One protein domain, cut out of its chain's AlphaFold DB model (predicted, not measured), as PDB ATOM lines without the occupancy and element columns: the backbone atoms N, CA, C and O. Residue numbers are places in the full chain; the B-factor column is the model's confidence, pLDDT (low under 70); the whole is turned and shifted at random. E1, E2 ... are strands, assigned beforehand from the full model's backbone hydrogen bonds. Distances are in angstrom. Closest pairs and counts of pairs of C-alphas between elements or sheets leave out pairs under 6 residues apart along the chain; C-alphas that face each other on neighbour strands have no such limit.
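AT A GLANCE: This is residues 38 to 118 of the 120 residues of an uncharacterized protein of Curvibacter sp. GWA2_64_110 (UniProt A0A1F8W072). With little regular structure, this domain is a row of four short hairpins, E1-E2, E3-E4, E5-E6 and E7-E8; E9 joins E6, and the tail runs back along the row to E2. The printed part has 81 residues, with no named helix and nine strands, E1 to E9, under half of the residues; class all strand, largest sheet E5, E6, E9, antiparallel. It is compact, radius of gyration of the C-alphas 11.6 A, spanning 34 by 26 by 16 A.

IN THESE COORDINATES: E1, residues 43 to 45, begins at C-alpha 43 (81.809, -38.909, 25.776). E2 is 51 to 53, E3 59 to 62, 10.3 A long, E4 68 to 71, E5 75 to 77, E6 83 to 86, E7 93 to 95, E8 101 to 103. E9, 107 to 109, ends at C-alpha 109 (78.683, -40.185, 8.624).

HOW THE PARTS SIT: In hairpin E1 and E2, N 44 and O 52 are within hydrogen-bond range, 2.9 A. Sheets E3 E4 and E5 E6 E9 form a sandwich, two sheets face to face, and the parts of them that face each other are 9.0 A apart centre to centre. The closest C-alphas of E5 and E7, Cys 75 and Ala 93, are 5.7 A apart.

THE WHOLE: The farthest C-alphas, Arg 97 and Leu 118, are 35.4 A apart. The printed part has no cut, no link is long, and no printed residue is under 70 in pLDDT.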
ATOM      1  N   PRO A  38      87.999 -33.573  28.161       84.62
ATOM      2  CA  PRO A  38      88.401 -32.254  27.685       84.62
ATOM      3  C   PRO A  38      87.197 -31.317  27.520       84.62
ATOM      4  O   PRO A  38      86.097 -31.757  27.167       84.62
ATOM      5  N   ALA A  39      87.412 -30.014  27.716       87.00
ATOM      6  CA  ALA A  39      86.360 -29.015  27.560       87.00
ATOM      7  C   ALA A  39      85.664 -29.127  26.190       87.00
ATOM      8  O   ALA A  39      86.299 -29.356  25.158       87.00
ATOM      9  N   GLU A  40      84.339 -28.968  26.200       89.75
ATOM     10  CA  GLU A  40      83.470 -29.019  25.013       89.75
ATOM     11  C   GLU A  40      83.442 -30.357  24.253       89.75
ATOM     12  O   GLU A  40      82.786 -30.444  23.216       89.75
ATOM     13  N   SER A  41      84.104 -31.406  24.747       93.81
ATOM     14  CA  SER A  41      83.923 -32.761  24.223       93.81
ATOM     15  C   SER A  41      82.693 -33.433  24.841       93.81
ATOM     16  O   SER A  41      82.187 -33.040  25.900       93.81
ATOM     17  N   ARG A  42      82.176 -34.451  24.156       95.38
ATOM     18  CA  ARG A  42      81.137 -35.342  24.675       95.38
ATOM     19  C   ARG A  42      81.664 -36.760  24.629       95.38
ATOM     20  O   ARG A  42      82.360 -37.118  23.681       95.38
ATOM     21  N   CYS A  43      81.334 -37.541  25.647       95.88
ATOM     22  CA  CYS A  43      81.809 -38.909  25.776       95.88
ATOM     23  C   CYS A  43      80.655 -39.863  26.033       95.88
ATOM     24  O   CYS A  43      79.653 -39.487  26.645       95.88
ATOM     25  N   VAL A  44      80.833 -41.099  25.590       96.25
ATOM     26  CA  VAL A  44      79.927 -42.218  25.840       96.25
ATOM     27  C   VAL A  44      80.735 -43.439  26.240       96.25
ATOM     28  O   VAL A  44      81.871 -43.607  25.801       96.25
ATOM     29  N   ASN A  45      80.136 -44.296  27.057       96.06
ATOM     30  CA  ASN A  45      80.659 -45.633  27.296       96.06
ATOM     31  C   ASN A  45      80.180 -46.540  26.163       96.06
ATOM     32  O   ASN A  45      78.980 -46.573  25.883       96.06
ATOM     33  N   ASP A  46      81.097 -47.253  25.513       95.69
ATOM     34  CA  ASP A  46      80.731 -48.267  24.525       95.69
ATOM     35  C   ASP A  46      80.046 -49.485  25.174       95.69
ATOM     36  O   ASP A  46      79.849 -49.552  26.391       95.69
ATOM     37  N   ARG A  47      79.680 -50.484  24.360       95.44
ATOM     38  CA  ARG A  47      79.047 -51.723  24.841       95.44
ATOM     39  C   ARG A  47      79.871 -52.498  25.876       95.44
ATOM     40  O   ARG A  47      79.311 -53.338  26.576       95.44
ATOM     41  N   TYR A  48      81.183 -52.281  25.935       94.06
ATOM     42  CA  TYR A  48      82.066 -52.914  26.905       94.06
ATOM     43  C   TYR A  48      82.201 -52.065  28.170       94.06
ATOM     44  O   TYR A  48      82.621 -52.581  29.201       94.06
ATOM     45  N   GLY A  49      81.771 -50.805  28.147       92.94
ATOM     46  CA  GLY A  49      81.918 -49.867  29.252       92.94
ATOM     47  C   GLY A  49      83.211 -49.059  29.179       92.94
ATOM     48  O   GLY A  49      83.583 -48.450  30.184       92.94
ATOM     49  N   ASP A  50      83.892 -49.071  28.031       93.31
ATOM     50  CA  ASP A  50      85.083 -48.264  27.796       93.31
ATOM     51  C   ASP A  50      84.661 -46.866  27.303       93.31
ATOM     52  O   ASP A  50      83.857 -46.757  26.370       93.31
ATOM     53  N   PRO A  51      85.131 -45.779  27.945       95.31
ATOM     54  CA  PRO A  51      84.723 -44.424  27.598       95.31
ATOM     55  C   PRO A  51      85.457 -43.916  26.351       95.31
ATOM     56  O   PRO A  51      86.685 -43.963  26.254       95.31
ATOM     57  N   HIS A  52      84.699 -43.339  25.421       96.81
ATOM     58  CA  HIS A  52      85.205 -42.710  24.200       96.81
ATOM     59  C   HIS A  52      84.631 -41.311  24.047       96.81
ATOM     60  O   HIS A  52      83.434 -41.103  24.240       96.81
ATOM     61  N   CYS A  53      85.478 -40.360  23.666       97.00
ATOM     62  CA  CYS A  53      85.131 -38.953  23.538       97.00
ATOM     63  C   CYS A  53      85.292 -38.442  22.108       97.00
ATOM     64  O   CYS A  53      86.183 -38.863  21.364       97.00
ATOM     65  N   SER A  54      84.466 -37.467  21.754       97.56
ATOM     66  CA  SER A  54      84.616 -36.669  20.543       97.56
ATOM     67  C   SER A  54      85.782 -35.678  20.647       97.56
ATOM     68  O   SER A  54      86.324 -35.416  21.723       97.56
ATOM     69  N   GLY A  55      86.117 -35.037  19.524       95.94
ATOM     70  CA  GLY A  55      86.865 -33.777  19.552       95.94
ATOM     71  C   GLY A  55      86.076 -32.645  20.232       95.94
ATOM     72  O   GLY A  55      84.877 -32.776  20.500       95.94
ATOM     73  N   SER A  56      86.755 -31.526  20.501       95.25
ATOM     74  CA  SER A  56      86.124 -30.308  21.033       95.25
ATOM     75  C   SER A  56      85.026 -29.810  20.088       95.25
ATOM     76  O   SER A  56      85.238 -29.729  18.878       95.25
ATOM     77  N   GLY A  57      83.843 -29.526  20.636       95.38
ATOM     78  CA  GLY A  57      82.671 -29.101  19.871       95.38
ATOM     79  C   GLY A  57      81.923 -30.237  19.165       95.38
ATOM     80  O   GLY A  57      80.846 -29.993  18.619       95.38
ATOM     81  N   GLY A  58      82.462 -31.456  19.200       97.19
ATOM     82  CA  GLY A  58      81.864 -32.632  18.587       97.19
ATOM     83  C   GLY A  58      80.889 -33.374  19.483       97.19
ATOM     84  O   GLY A  58      80.487 -32.922  20.561       97.19
ATOM     85  N   ASP A  59      80.506 -34.545  18.997       98.19
ATOM     86  CA  ASP A  59      79.594 -35.440  19.685       98.19
ATOM     87  C   ASP A  59      80.056 -36.885  19.556       98.19
ATOM     88  O   ASP A  59      80.651 -37.274  18.548       98.19
ATOM     89  N   ALA A  60      79.809 -37.650  20.613       98.12
ATOM     90  CA  ALA A  60      80.082 -39.073  20.684       98.12
ATOM     91  C   ALA A  60      78.765 -39.763  21.014       98.12
ATOM     92  O   ALA A  60      78.074 -39.377  21.958       98.12
ATOM     93  N   VAL A  61      78.402 -40.759  20.217       98.31
ATOM     94  CA  VAL A  61      77.165 -41.525  20.376       98.31
ATOM     95  C   VAL A  61      77.443 -42.998  20.116       98.31
ATOM     96  O   VAL A  61      78.491 -43.360  19.584       98.31
ATOM     97  N   LEU A  62      76.505 -43.857  20.500       98.25
ATOM     98  CA  LEU A  62      76.564 -45.270  20.151       98.25
ATOM     99  C   LEU A  62      75.847 -45.507  18.825       98.25
ATOM    100  O   LEU A  62      74.740 -45.011  18.614       98.25
ATOM    101  N   ASP A  63      76.475 -46.276  17.939       97.56
ATOM    102  CA  ASP A  63      75.799 -46.826  16.770       97.56
ATOM    103  C   ASP A  63      74.783 -47.912  17.174       97.56
ATOM    104  O   ASP A  63      74.675 -48.310  18.339       97.56
ATOM    105  N   ARG A  64      74.044 -48.444  16.193       96.25
ATOM    106  CA  ARG A  64      73.036 -49.496  16.418       96.25
ATOM    107  C   ARG A  64      73.589 -50.804  16.999       96.25
ATOM    108  O   ARG A  64      72.814 -51.665  17.400       96.25
ATOM    109  N   TYR A  65      74.907 -50.978  17.003       96.25
ATOM    110  CA  TYR A  65      75.577 -52.143  17.560       96.25
ATOM    111  C   TYR A  65      76.161 -51.868  18.952       96.25
ATOM    112  O   TYR A  65      76.630 -52.802  19.594       96.25
ATOM    113  N   GLY A  66      76.136 -50.626  19.442       96.75
ATOM    114  CA  GLY A  66      76.769 -50.233  20.701       96.75
ATOM    115  C   GLY A  66      78.256 -49.891  20.559       96.75
ATOM    116  O   GLY A  66      78.996 -49.941  21.541       96.75
ATOM    117  N   THR A  67      78.731 -49.599  19.348       97.88
ATOM    118  CA  THR A  67      80.083 -49.075  19.105       97.88
ATOM    119  C   THR A  67      80.069 -47.559  19.259       97.88
ATOM    120  O   THR A  67      79.183 -46.901  18.713       97.88
ATOM    121  N   ALA A  68      81.050 -46.990  19.959       98.31
ATOM    122  CA  ALA A  68      81.210 -45.541  20.001       98.31
ATOM    123  C   ALA A  68      81.631 -45.000  18.625       98.31
ATOM    124  O   ALA A  68      82.601 -45.466  18.024       98.31
ATOM    125  N   VAL A  69      80.899 -44.002  18.133       98.69
ATOM    126  CA  VAL A  69      81.192 -43.272  16.896       98.69
ATOM    127  C   VAL A  69      81.114 -41.771  17.151       98.69
ATOM    128  O   VAL A  69      80.289 -41.310  17.943       98.69
ATOM    129  N   CYS A  70      81.986 -41.007  16.490       98.62
ATOM    130  CA  CYS A  70      82.150 -39.584  16.767       98.62
ATOM    131  C   CYS A  70      82.096 -38.732  15.495       98.62
ATOM    132  O   CYS A  70      82.499 -39.165  14.408       98.62
ATOM    133  N   GLY A  71      81.614 -37.500  15.654       98.38
ATOM    134  CA  GLY A  71      81.513 -36.483  14.606       98.38
ATOM    135  C   GLY A  71      82.141 -35.147  15.001       98.38
ATOM    136  O   GLY A  71      82.531 -34.946  16.153       98.38
ATOM    137  N   VAL A  72      82.247 -34.240  14.024       98.19
ATOM    138  CA  VAL A  72      82.798 -32.888  14.217       98.19
ATOM    139  C   VAL A  72      81.828 -31.995  14.995       98.19
ATOM    140  O   VAL A  72      82.271 -31.250  15.866       98.19
ATOM    141  N   GLY A  73      80.526 -32.101  14.721       98.38
ATOM    142  CA  GLY A  73      79.444 -31.469  15.478       98.38
ATOM    143  C   GLY A  73      78.492 -32.482  16.120       98.38
ATOM    144  O   GLY A  73      78.856 -33.633  16.362       98.38
ATOM    145  N   ARG A  74      77.252 -32.057  16.399       98.56
ATOM    146  CA  ARG A  74      76.201 -32.912  16.985       98.56
ATOM    147  C   ARG A  74      75.774 -34.016  16.029       98.56
ATOM    148  O   ARG A  74      75.737 -33.794  14.820       98.56
ATOM    149  N   CYS A  75      75.421 -35.173  16.586       98.69
ATOM    150  CA  CYS A  75      75.024 -36.353  15.824       98.69
ATOM    151  C   CYS A  75      73.573 -36.762  16.105       98.69
ATOM    152  O   CYS A  75      73.065 -36.590  17.213       98.69
ATOM    153  N   VAL A  76      72.922 -37.351  15.103       98.62
ATOM    154  CA  VAL A  76      71.611 -38.009  15.200       98.62
ATOM    155  C   VAL A  76      71.658 -39.364  14.504       98.62
ATOM    156  O   VAL A  76      72.449 -39.570  13.586       98.62
ATOM    157  N   MET A  77      70.805 -40.293  14.933       98.44
ATOM    158  CA  MET A  77      70.643 -41.590  14.280       98.44
ATOM    159  C   MET A  77      69.394 -41.562  13.398       98.44
ATOM    160  O   MET A  77      68.293 -41.300  13.884       98.44
ATOM    161  N   GLU A  78      69.567 -41.815  12.106       97.88
ATOM    162  CA  GLU A  78      68.475 -41.982  11.151       97.88
ATOM    163  C   GLU A  78      67.726 -43.305  11.385       97.88
ATOM    164  O   GLU A  78      68.201 -44.210  12.074       97.88
ATOM    165  N   ARG A  79      66.545 -43.455  10.773       96.25
ATOM    166  CA  ARG A  79      65.704 -44.660  10.928       96.25
ATOM    167  C   ARG A  79      66.398 -45.967  10.515       96.25
ATOM    168  O   ARG A  79      66.085 -47.019  11.062       96.25
ATOM    169  N   ASP A  80      67.299 -45.919   9.541       94.25
ATOM    170  CA  ASP A  80      68.073 -47.075   9.063       94.25
ATOM    171  C   ASP A  80      69.252 -47.444   9.994       94.25
ATOM    172  O   ASP A  80      69.923 -48.466   9.802       94.25
ATOM    173  N   GLY A  81      69.466 -46.652  11.049       95.75
ATOM    174  CA  GLY A  81      70.530 -46.823  12.030       95.75
ATOM    175  C   GLY A  81      71.841 -46.142  11.640       95.75
ATOM    176  O   GLY A  81      72.833 -46.326  12.345       95.75
ATOM    177  N   ASN A  82      71.866 -45.369  10.547       97.38
ATOM    178  CA  ASN A  82      73.021 -44.554  10.196       97.38
ATOM    179  C   ASN A  82      73.131 -43.367  11.154       97.38
ATOM    180  O   ASN A  82      72.166 -42.638  11.375       97.38
ATOM    181  N   VAL A  83      74.318 -43.157  11.717       98.69
ATOM    182  CA  VAL A  83      74.596 -41.994  12.558       98.69
ATOM    183  C   VAL A  83      75.200 -40.901  11.686       98.69
ATOM    184  O   VAL A  83      76.279 -41.082  11.122       98.69
ATOM    185  N   MET A  84      74.511 -39.769  11.603       98.75
ATOM    186  CA  MET A  84      74.917 -38.607  10.818       98.75
ATOM    187  C   MET A  84      75.206 -37.436  11.749       98.75
ATOM    188  O   MET A  84      74.440 -37.165  12.675       98.75
ATOM    189  N   CYS A  85      76.303 -36.734  11.495       98.81
ATOM    190  CA  CYS A  85      76.761 -35.617  12.307       98.81
ATOM    191  C   CYS A  85      76.901 -34.349  11.474       98.81
ATOM    192  O   CYS A  85      77.160 -34.409  10.272       98.81
ATOM    193  N   SER A  86      76.769 -33.200  12.131       98.81
ATOM    194  CA  SER A  86      77.156 -31.922  11.541       98.81
ATOM    195  C   SER A  86      78.648 -31.907  11.210       98.81
ATOM    196  O   SER A  86      79.477 -32.384  11.991       98.81
ATOM    197  N   THR A  87      78.970 -31.333  10.054       98.62
ATOM    198  CA  THR A  87      80.341 -31.069   9.590       98.62
ATOM    199  C   THR A  87      80.982 -29.865  10.287       98.62
ATOM    200  O   THR A  87      82.184 -29.641  10.146       98.62
ATOM    201  N   GLU A  88      80.210 -29.086  11.050       98.44
ATOM    202  CA  GLU A  88      80.687 -27.906  11.766       98.44
ATOM    203  C   GLU A  88      80.890 -28.191  13.261       98.44
ATOM    204  O   GLU A  88      79.999 -28.747  13.914       98.44
ATOM    205  N   PRO A  89      82.017 -27.758  13.860       97.81
ATOM    206  CA  PRO A  89      82.199 -27.822  15.304       97.81
ATOM    207  C   PRO A  89      81.093 -27.051  16.022       97.81
ATOM    208  O   PRO A  89      80.818 -25.900  15.689       97.81
ATOM    209  N   ARG A  90      80.473 -27.672  17.032       97.50
ATOM    210  CA  ARG A  90      79.291 -27.156  17.757       97.50
ATOM    211  C   ARG A  90      78.036 -26.988  16.886       97.50
ATOM    212  O   ARG A  90      77.010 -26.538  17.395       97.50
ATOM    213  N   GLY A  91      78.087 -27.389  15.616       98.31
ATOM    214  CA  GLY A  91      76.938 -27.439  14.727       98.31
ATOM    215  C   GLY A  91      75.882 -28.420  15.234       98.31
ATOM    216  O   GLY A  91      76.182 -29.395  15.931       98.31
ATOM    217  N   SER A  92      74.621 -28.138  14.921       98.50
ATOM    218  CA  SER A  92      73.480 -28.936  15.368       98.50
ATOM    219  C   SER A  92      73.099 -29.988  14.332       98.50
ATOM    220  O   SER A  92      73.319 -29.806  13.138       98.50
ATOM    221  N   ALA A  93      72.485 -31.074  14.792       98.62
ATOM    222  CA  ALA A  93      71.852 -32.070  13.941       98.62
ATOM    223  C   ALA A  93      70.477 -32.417  14.516       98.62
ATOM    224  O   ALA A  93      70.311 -32.511  15.734       98.62
ATOM    225  N   ALA A  94      69.497 -32.578  13.636       98.62
ATOM    226  CA  ALA A  94      68.129 -32.954  13.961       98.62
ATOM    227  C   ALA A  94      67.595 -33.926  12.903       98.62
ATOM    228  O   ALA A  94      68.181 -34.078  11.834       98.62
ATOM    229  N   LEU A  95      66.476 -34.582  13.204       98.69
ATOM    230  CA  LEU A  95      65.752 -35.398  12.235       98.69
ATOM    231  C   LEU A  95      64.608 -34.587  11.621       98.69
ATOM    232  O   LEU A  95      63.910 -33.860  12.331       98.69
ATOM    233  N   ASP A  96      64.397 -34.730  10.317       98.06
ATOM    234  CA  ASP A  96      63.212 -34.214   9.638       98.06
ATOM    235  C   ASP A  96      61.978 -35.119   9.853       98.06
ATOM    236  O   ASP A  96      62.014 -36.143  10.542       98.06
ATOM    237  N   ARG A  97      60.858 -34.768   9.208       97.62
ATOM    238  CA  ARG A  97      59.603 -35.545   9.256       97.62
ATOM    239  C   ARG A  97      59.711 -36.972   8.694       97.62
ATOM    240  O   ARG A  97      58.805 -37.771   8.914       97.62
ATOM    241  N   TYR A  98      60.764 -37.283   7.945       97.00
ATOM    242  CA  TYR A  98      61.038 -38.596   7.362       97.00
ATOM    243  C   TYR A  98      62.121 -39.365   8.132       97.00
ATOM    244  O   TYR A  98      62.516 -40.447   7.699       97.00
ATOM    245  N   ALA A  99      62.558 -38.848   9.285       97.44
ATOM    246  CA  ALA A  99      63.669 -39.382  10.066       97.44
ATOM    247  C   ALA A  99      65.003 -39.403   9.295       97.44
ATOM    248  O   ALA A  99      65.812 -40.318   9.478       97.44
ATOM    249  N   LYS A 100      65.219 -38.391   8.445       98.31
ATOM    250  CA  LYS A 100      66.496 -38.096   7.789       98.31
ATOM    251  C   LYS A 100      67.212 -36.938   8.470       98.31
ATOM    252  O   LYS A 100      66.574 -36.026   8.998       98.31
ATOM    253  N   ALA A 101      68.538 -37.004   8.500       98.44
ATOM    254  CA  ALA A 101      69.358 -36.034   9.201       98.44
ATOM    255  C   ALA A 101      69.373 -34.678   8.480       98.44
ATOM    256  O   ALA A 101      69.568 -34.589   7.268       98.44
ATOM    257  N   VAL A 102      69.213 -33.612   9.260       98.62
ATOM    258  CA  VAL A 102      69.382 -32.218   8.849       98.62
ATOM    259  C   VAL A 102      70.398 -31.589   9.789       98.62
ATOM    260  O   VAL A 102      70.182 -31.546  11.002       98.62
ATOM    261  N   CYS A 103      71.514 -31.120   9.235       98.69
ATOM    262  CA  CYS A 103      72.669 -30.690  10.014       98.69
ATOM    263  C   CYS A 103      73.143 -29.290   9.616       98.69
ATOM    264  O   CYS A 103      73.101 -28.916   8.442       98.69
ATOM    265  N   THR A 104      73.659 -28.536  10.587       98.75
ATOM    266  CA  THR A 104      74.424 -27.307  10.329       98.75
ATOM    267  C   THR A 104      75.657 -27.644   9.484       98.75
ATOM    268  O   THR A 104      76.326 -28.636   9.769       98.75
ATOM    269  N   GLY A 105      75.932 -26.869   8.432       97.94
ATOM    270  CA  GLY A 105      77.081 -27.092   7.539       97.94
ATOM    271  C   GLY A 105      76.994 -28.327   6.629       97.94
ATOM    272  O   GLY A 105      77.910 -28.585   5.849       97.94
ATOM    273  N   GLY A 106      75.899 -29.091   6.695       98.62
ATOM    274  CA  GLY A 106      75.756 -30.383   6.023       98.62
ATOM    275  C   GLY A 106      76.018 -31.571   6.949       98.62
ATOM    276  O   GLY A 106      76.532 -31.427   8.058       98.62
ATOM    277  N   CYS A 107      75.595 -32.755   6.502       98.56
ATOM    278  CA  CYS A 107      75.699 -33.990   7.274       98.56
ATOM    279  C   CYS A 107      76.803 -34.898   6.724       98.56
ATOM    280  O   CYS A 107      76.902 -35.102   5.514       98.56
ATOM    281  N   GLU A 108      77.566 -35.516   7.619       98.50
ATOM    282  CA  GLU A 108      78.542 -36.559   7.299       98.50
ATOM    283  C   GLU A 108      78.377 -37.783   8.221       98.50
ATOM    284  O   GLU A 108      77.917 -37.632   9.357       98.50
ATOM    285  N   PRO A 109      78.745 -38.999   7.775       98.44
ATOM    286  CA  PRO A 109      78.683 -40.185   8.624       98.44
ATOM    287  C   PRO A 109      79.617 -40.083   9.836       98.44
ATOM    288  O   PRO A 109      80.790 -39.710   9.703       98.44
ATOM    289  N   ALA A 110      79.122 -40.482  11.008       98.50
ATOM    290  CA  ALA A 110      79.950 -40.655  12.197       98.50
ATOM    291  C   ALA A 110      80.955 -41.797  11.999       98.50
ATOM    292  O   ALA A 110      80.670 -42.787  11.324       98.50
ATOM    293  N   GLN A 111      82.133 -41.683  12.616       98.38
ATOM    294  CA  GLN A 111      83.191 -42.685  12.473       98.38
ATOM    295  C   GLN A 111      83.803 -43.025  13.827       98.38
ATOM    296  O   GLN A 111      84.092 -42.137  14.629       98.38
ATOM    297  N   ALA A 112      84.061 -44.313  14.064       98.00
ATOM    298  CA  ALA A 112      84.760 -44.775  15.264       98.00
ATOM    299  C   ALA A 112      86.200 -44.232  15.331       98.00
ATOM    300  O   ALA A 112      86.677 -43.859  16.396       98.00
ATOM    301  N   SER A 113      86.867 -44.091  14.180       97.62
ATOM    302  CA  SER A 113      88.230 -43.542  14.069       97.62
ATOM    303  C   SER A 113      88.357 -42.079  14.506       97.62
ATOM    304  O   SER A 113      89.468 -41.604  14.735       97.62
ATOM    305  N   ARG A 114      87.240 -41.350  14.617       97.69
ATOM    306  CA  ARG A 114      87.206 -39.964  15.106       97.69
ATOM    307  C   ARG A 114      87.041 -39.874  16.620       97.69
ATOM    308  O   ARG A 114      87.165 -38.781  17.174       97.69
ATOM    309  N   CYS A 115      86.745 -40.988  17.278       97.81
ATOM    310  CA  CYS A 115      86.698 -41.049  18.725       97.81
ATOM    311  C   CYS A 115      88.101 -41.168  19.311       97.81
ATOM    312  O   CYS A 115      89.001 -41.771  18.724       97.81
ATOM    313  N   LYS A 116      88.273 -40.610  20.506       96.50
ATOM    314  CA  LYS A 116      89.466 -40.788  21.327       96.50
ATOM    315  C   LYS A 116      89.084 -41.560  22.588       96.50
ATOM    316  O   LYS A 116      88.164 -41.113  23.277       96.50
ATOM    317  N   PRO A 117      89.767 -42.669  22.915       95.06
ATOM    318  CA  PRO A 117      89.598 -43.320  24.207       95.06
ATOM    319  C   PRO A 117      89.887 -42.330  25.337       95.06
ATOM    320  O   PRO A 117      90.845 -41.558  25.252       95.06
ATOM    321  N   LEU A 118      89.070 -42.352  26.387       92.50
ATOM    322  CA  LEU A 118      89.326 -41.585  27.600       92.50
ATOM    323  C   LEU A 118      89.993 -42.496  28.625       92.50
ATOM    324  O   LEU A 118      89.339 -43.277  29.308       92.50
TER     325      LEU A 118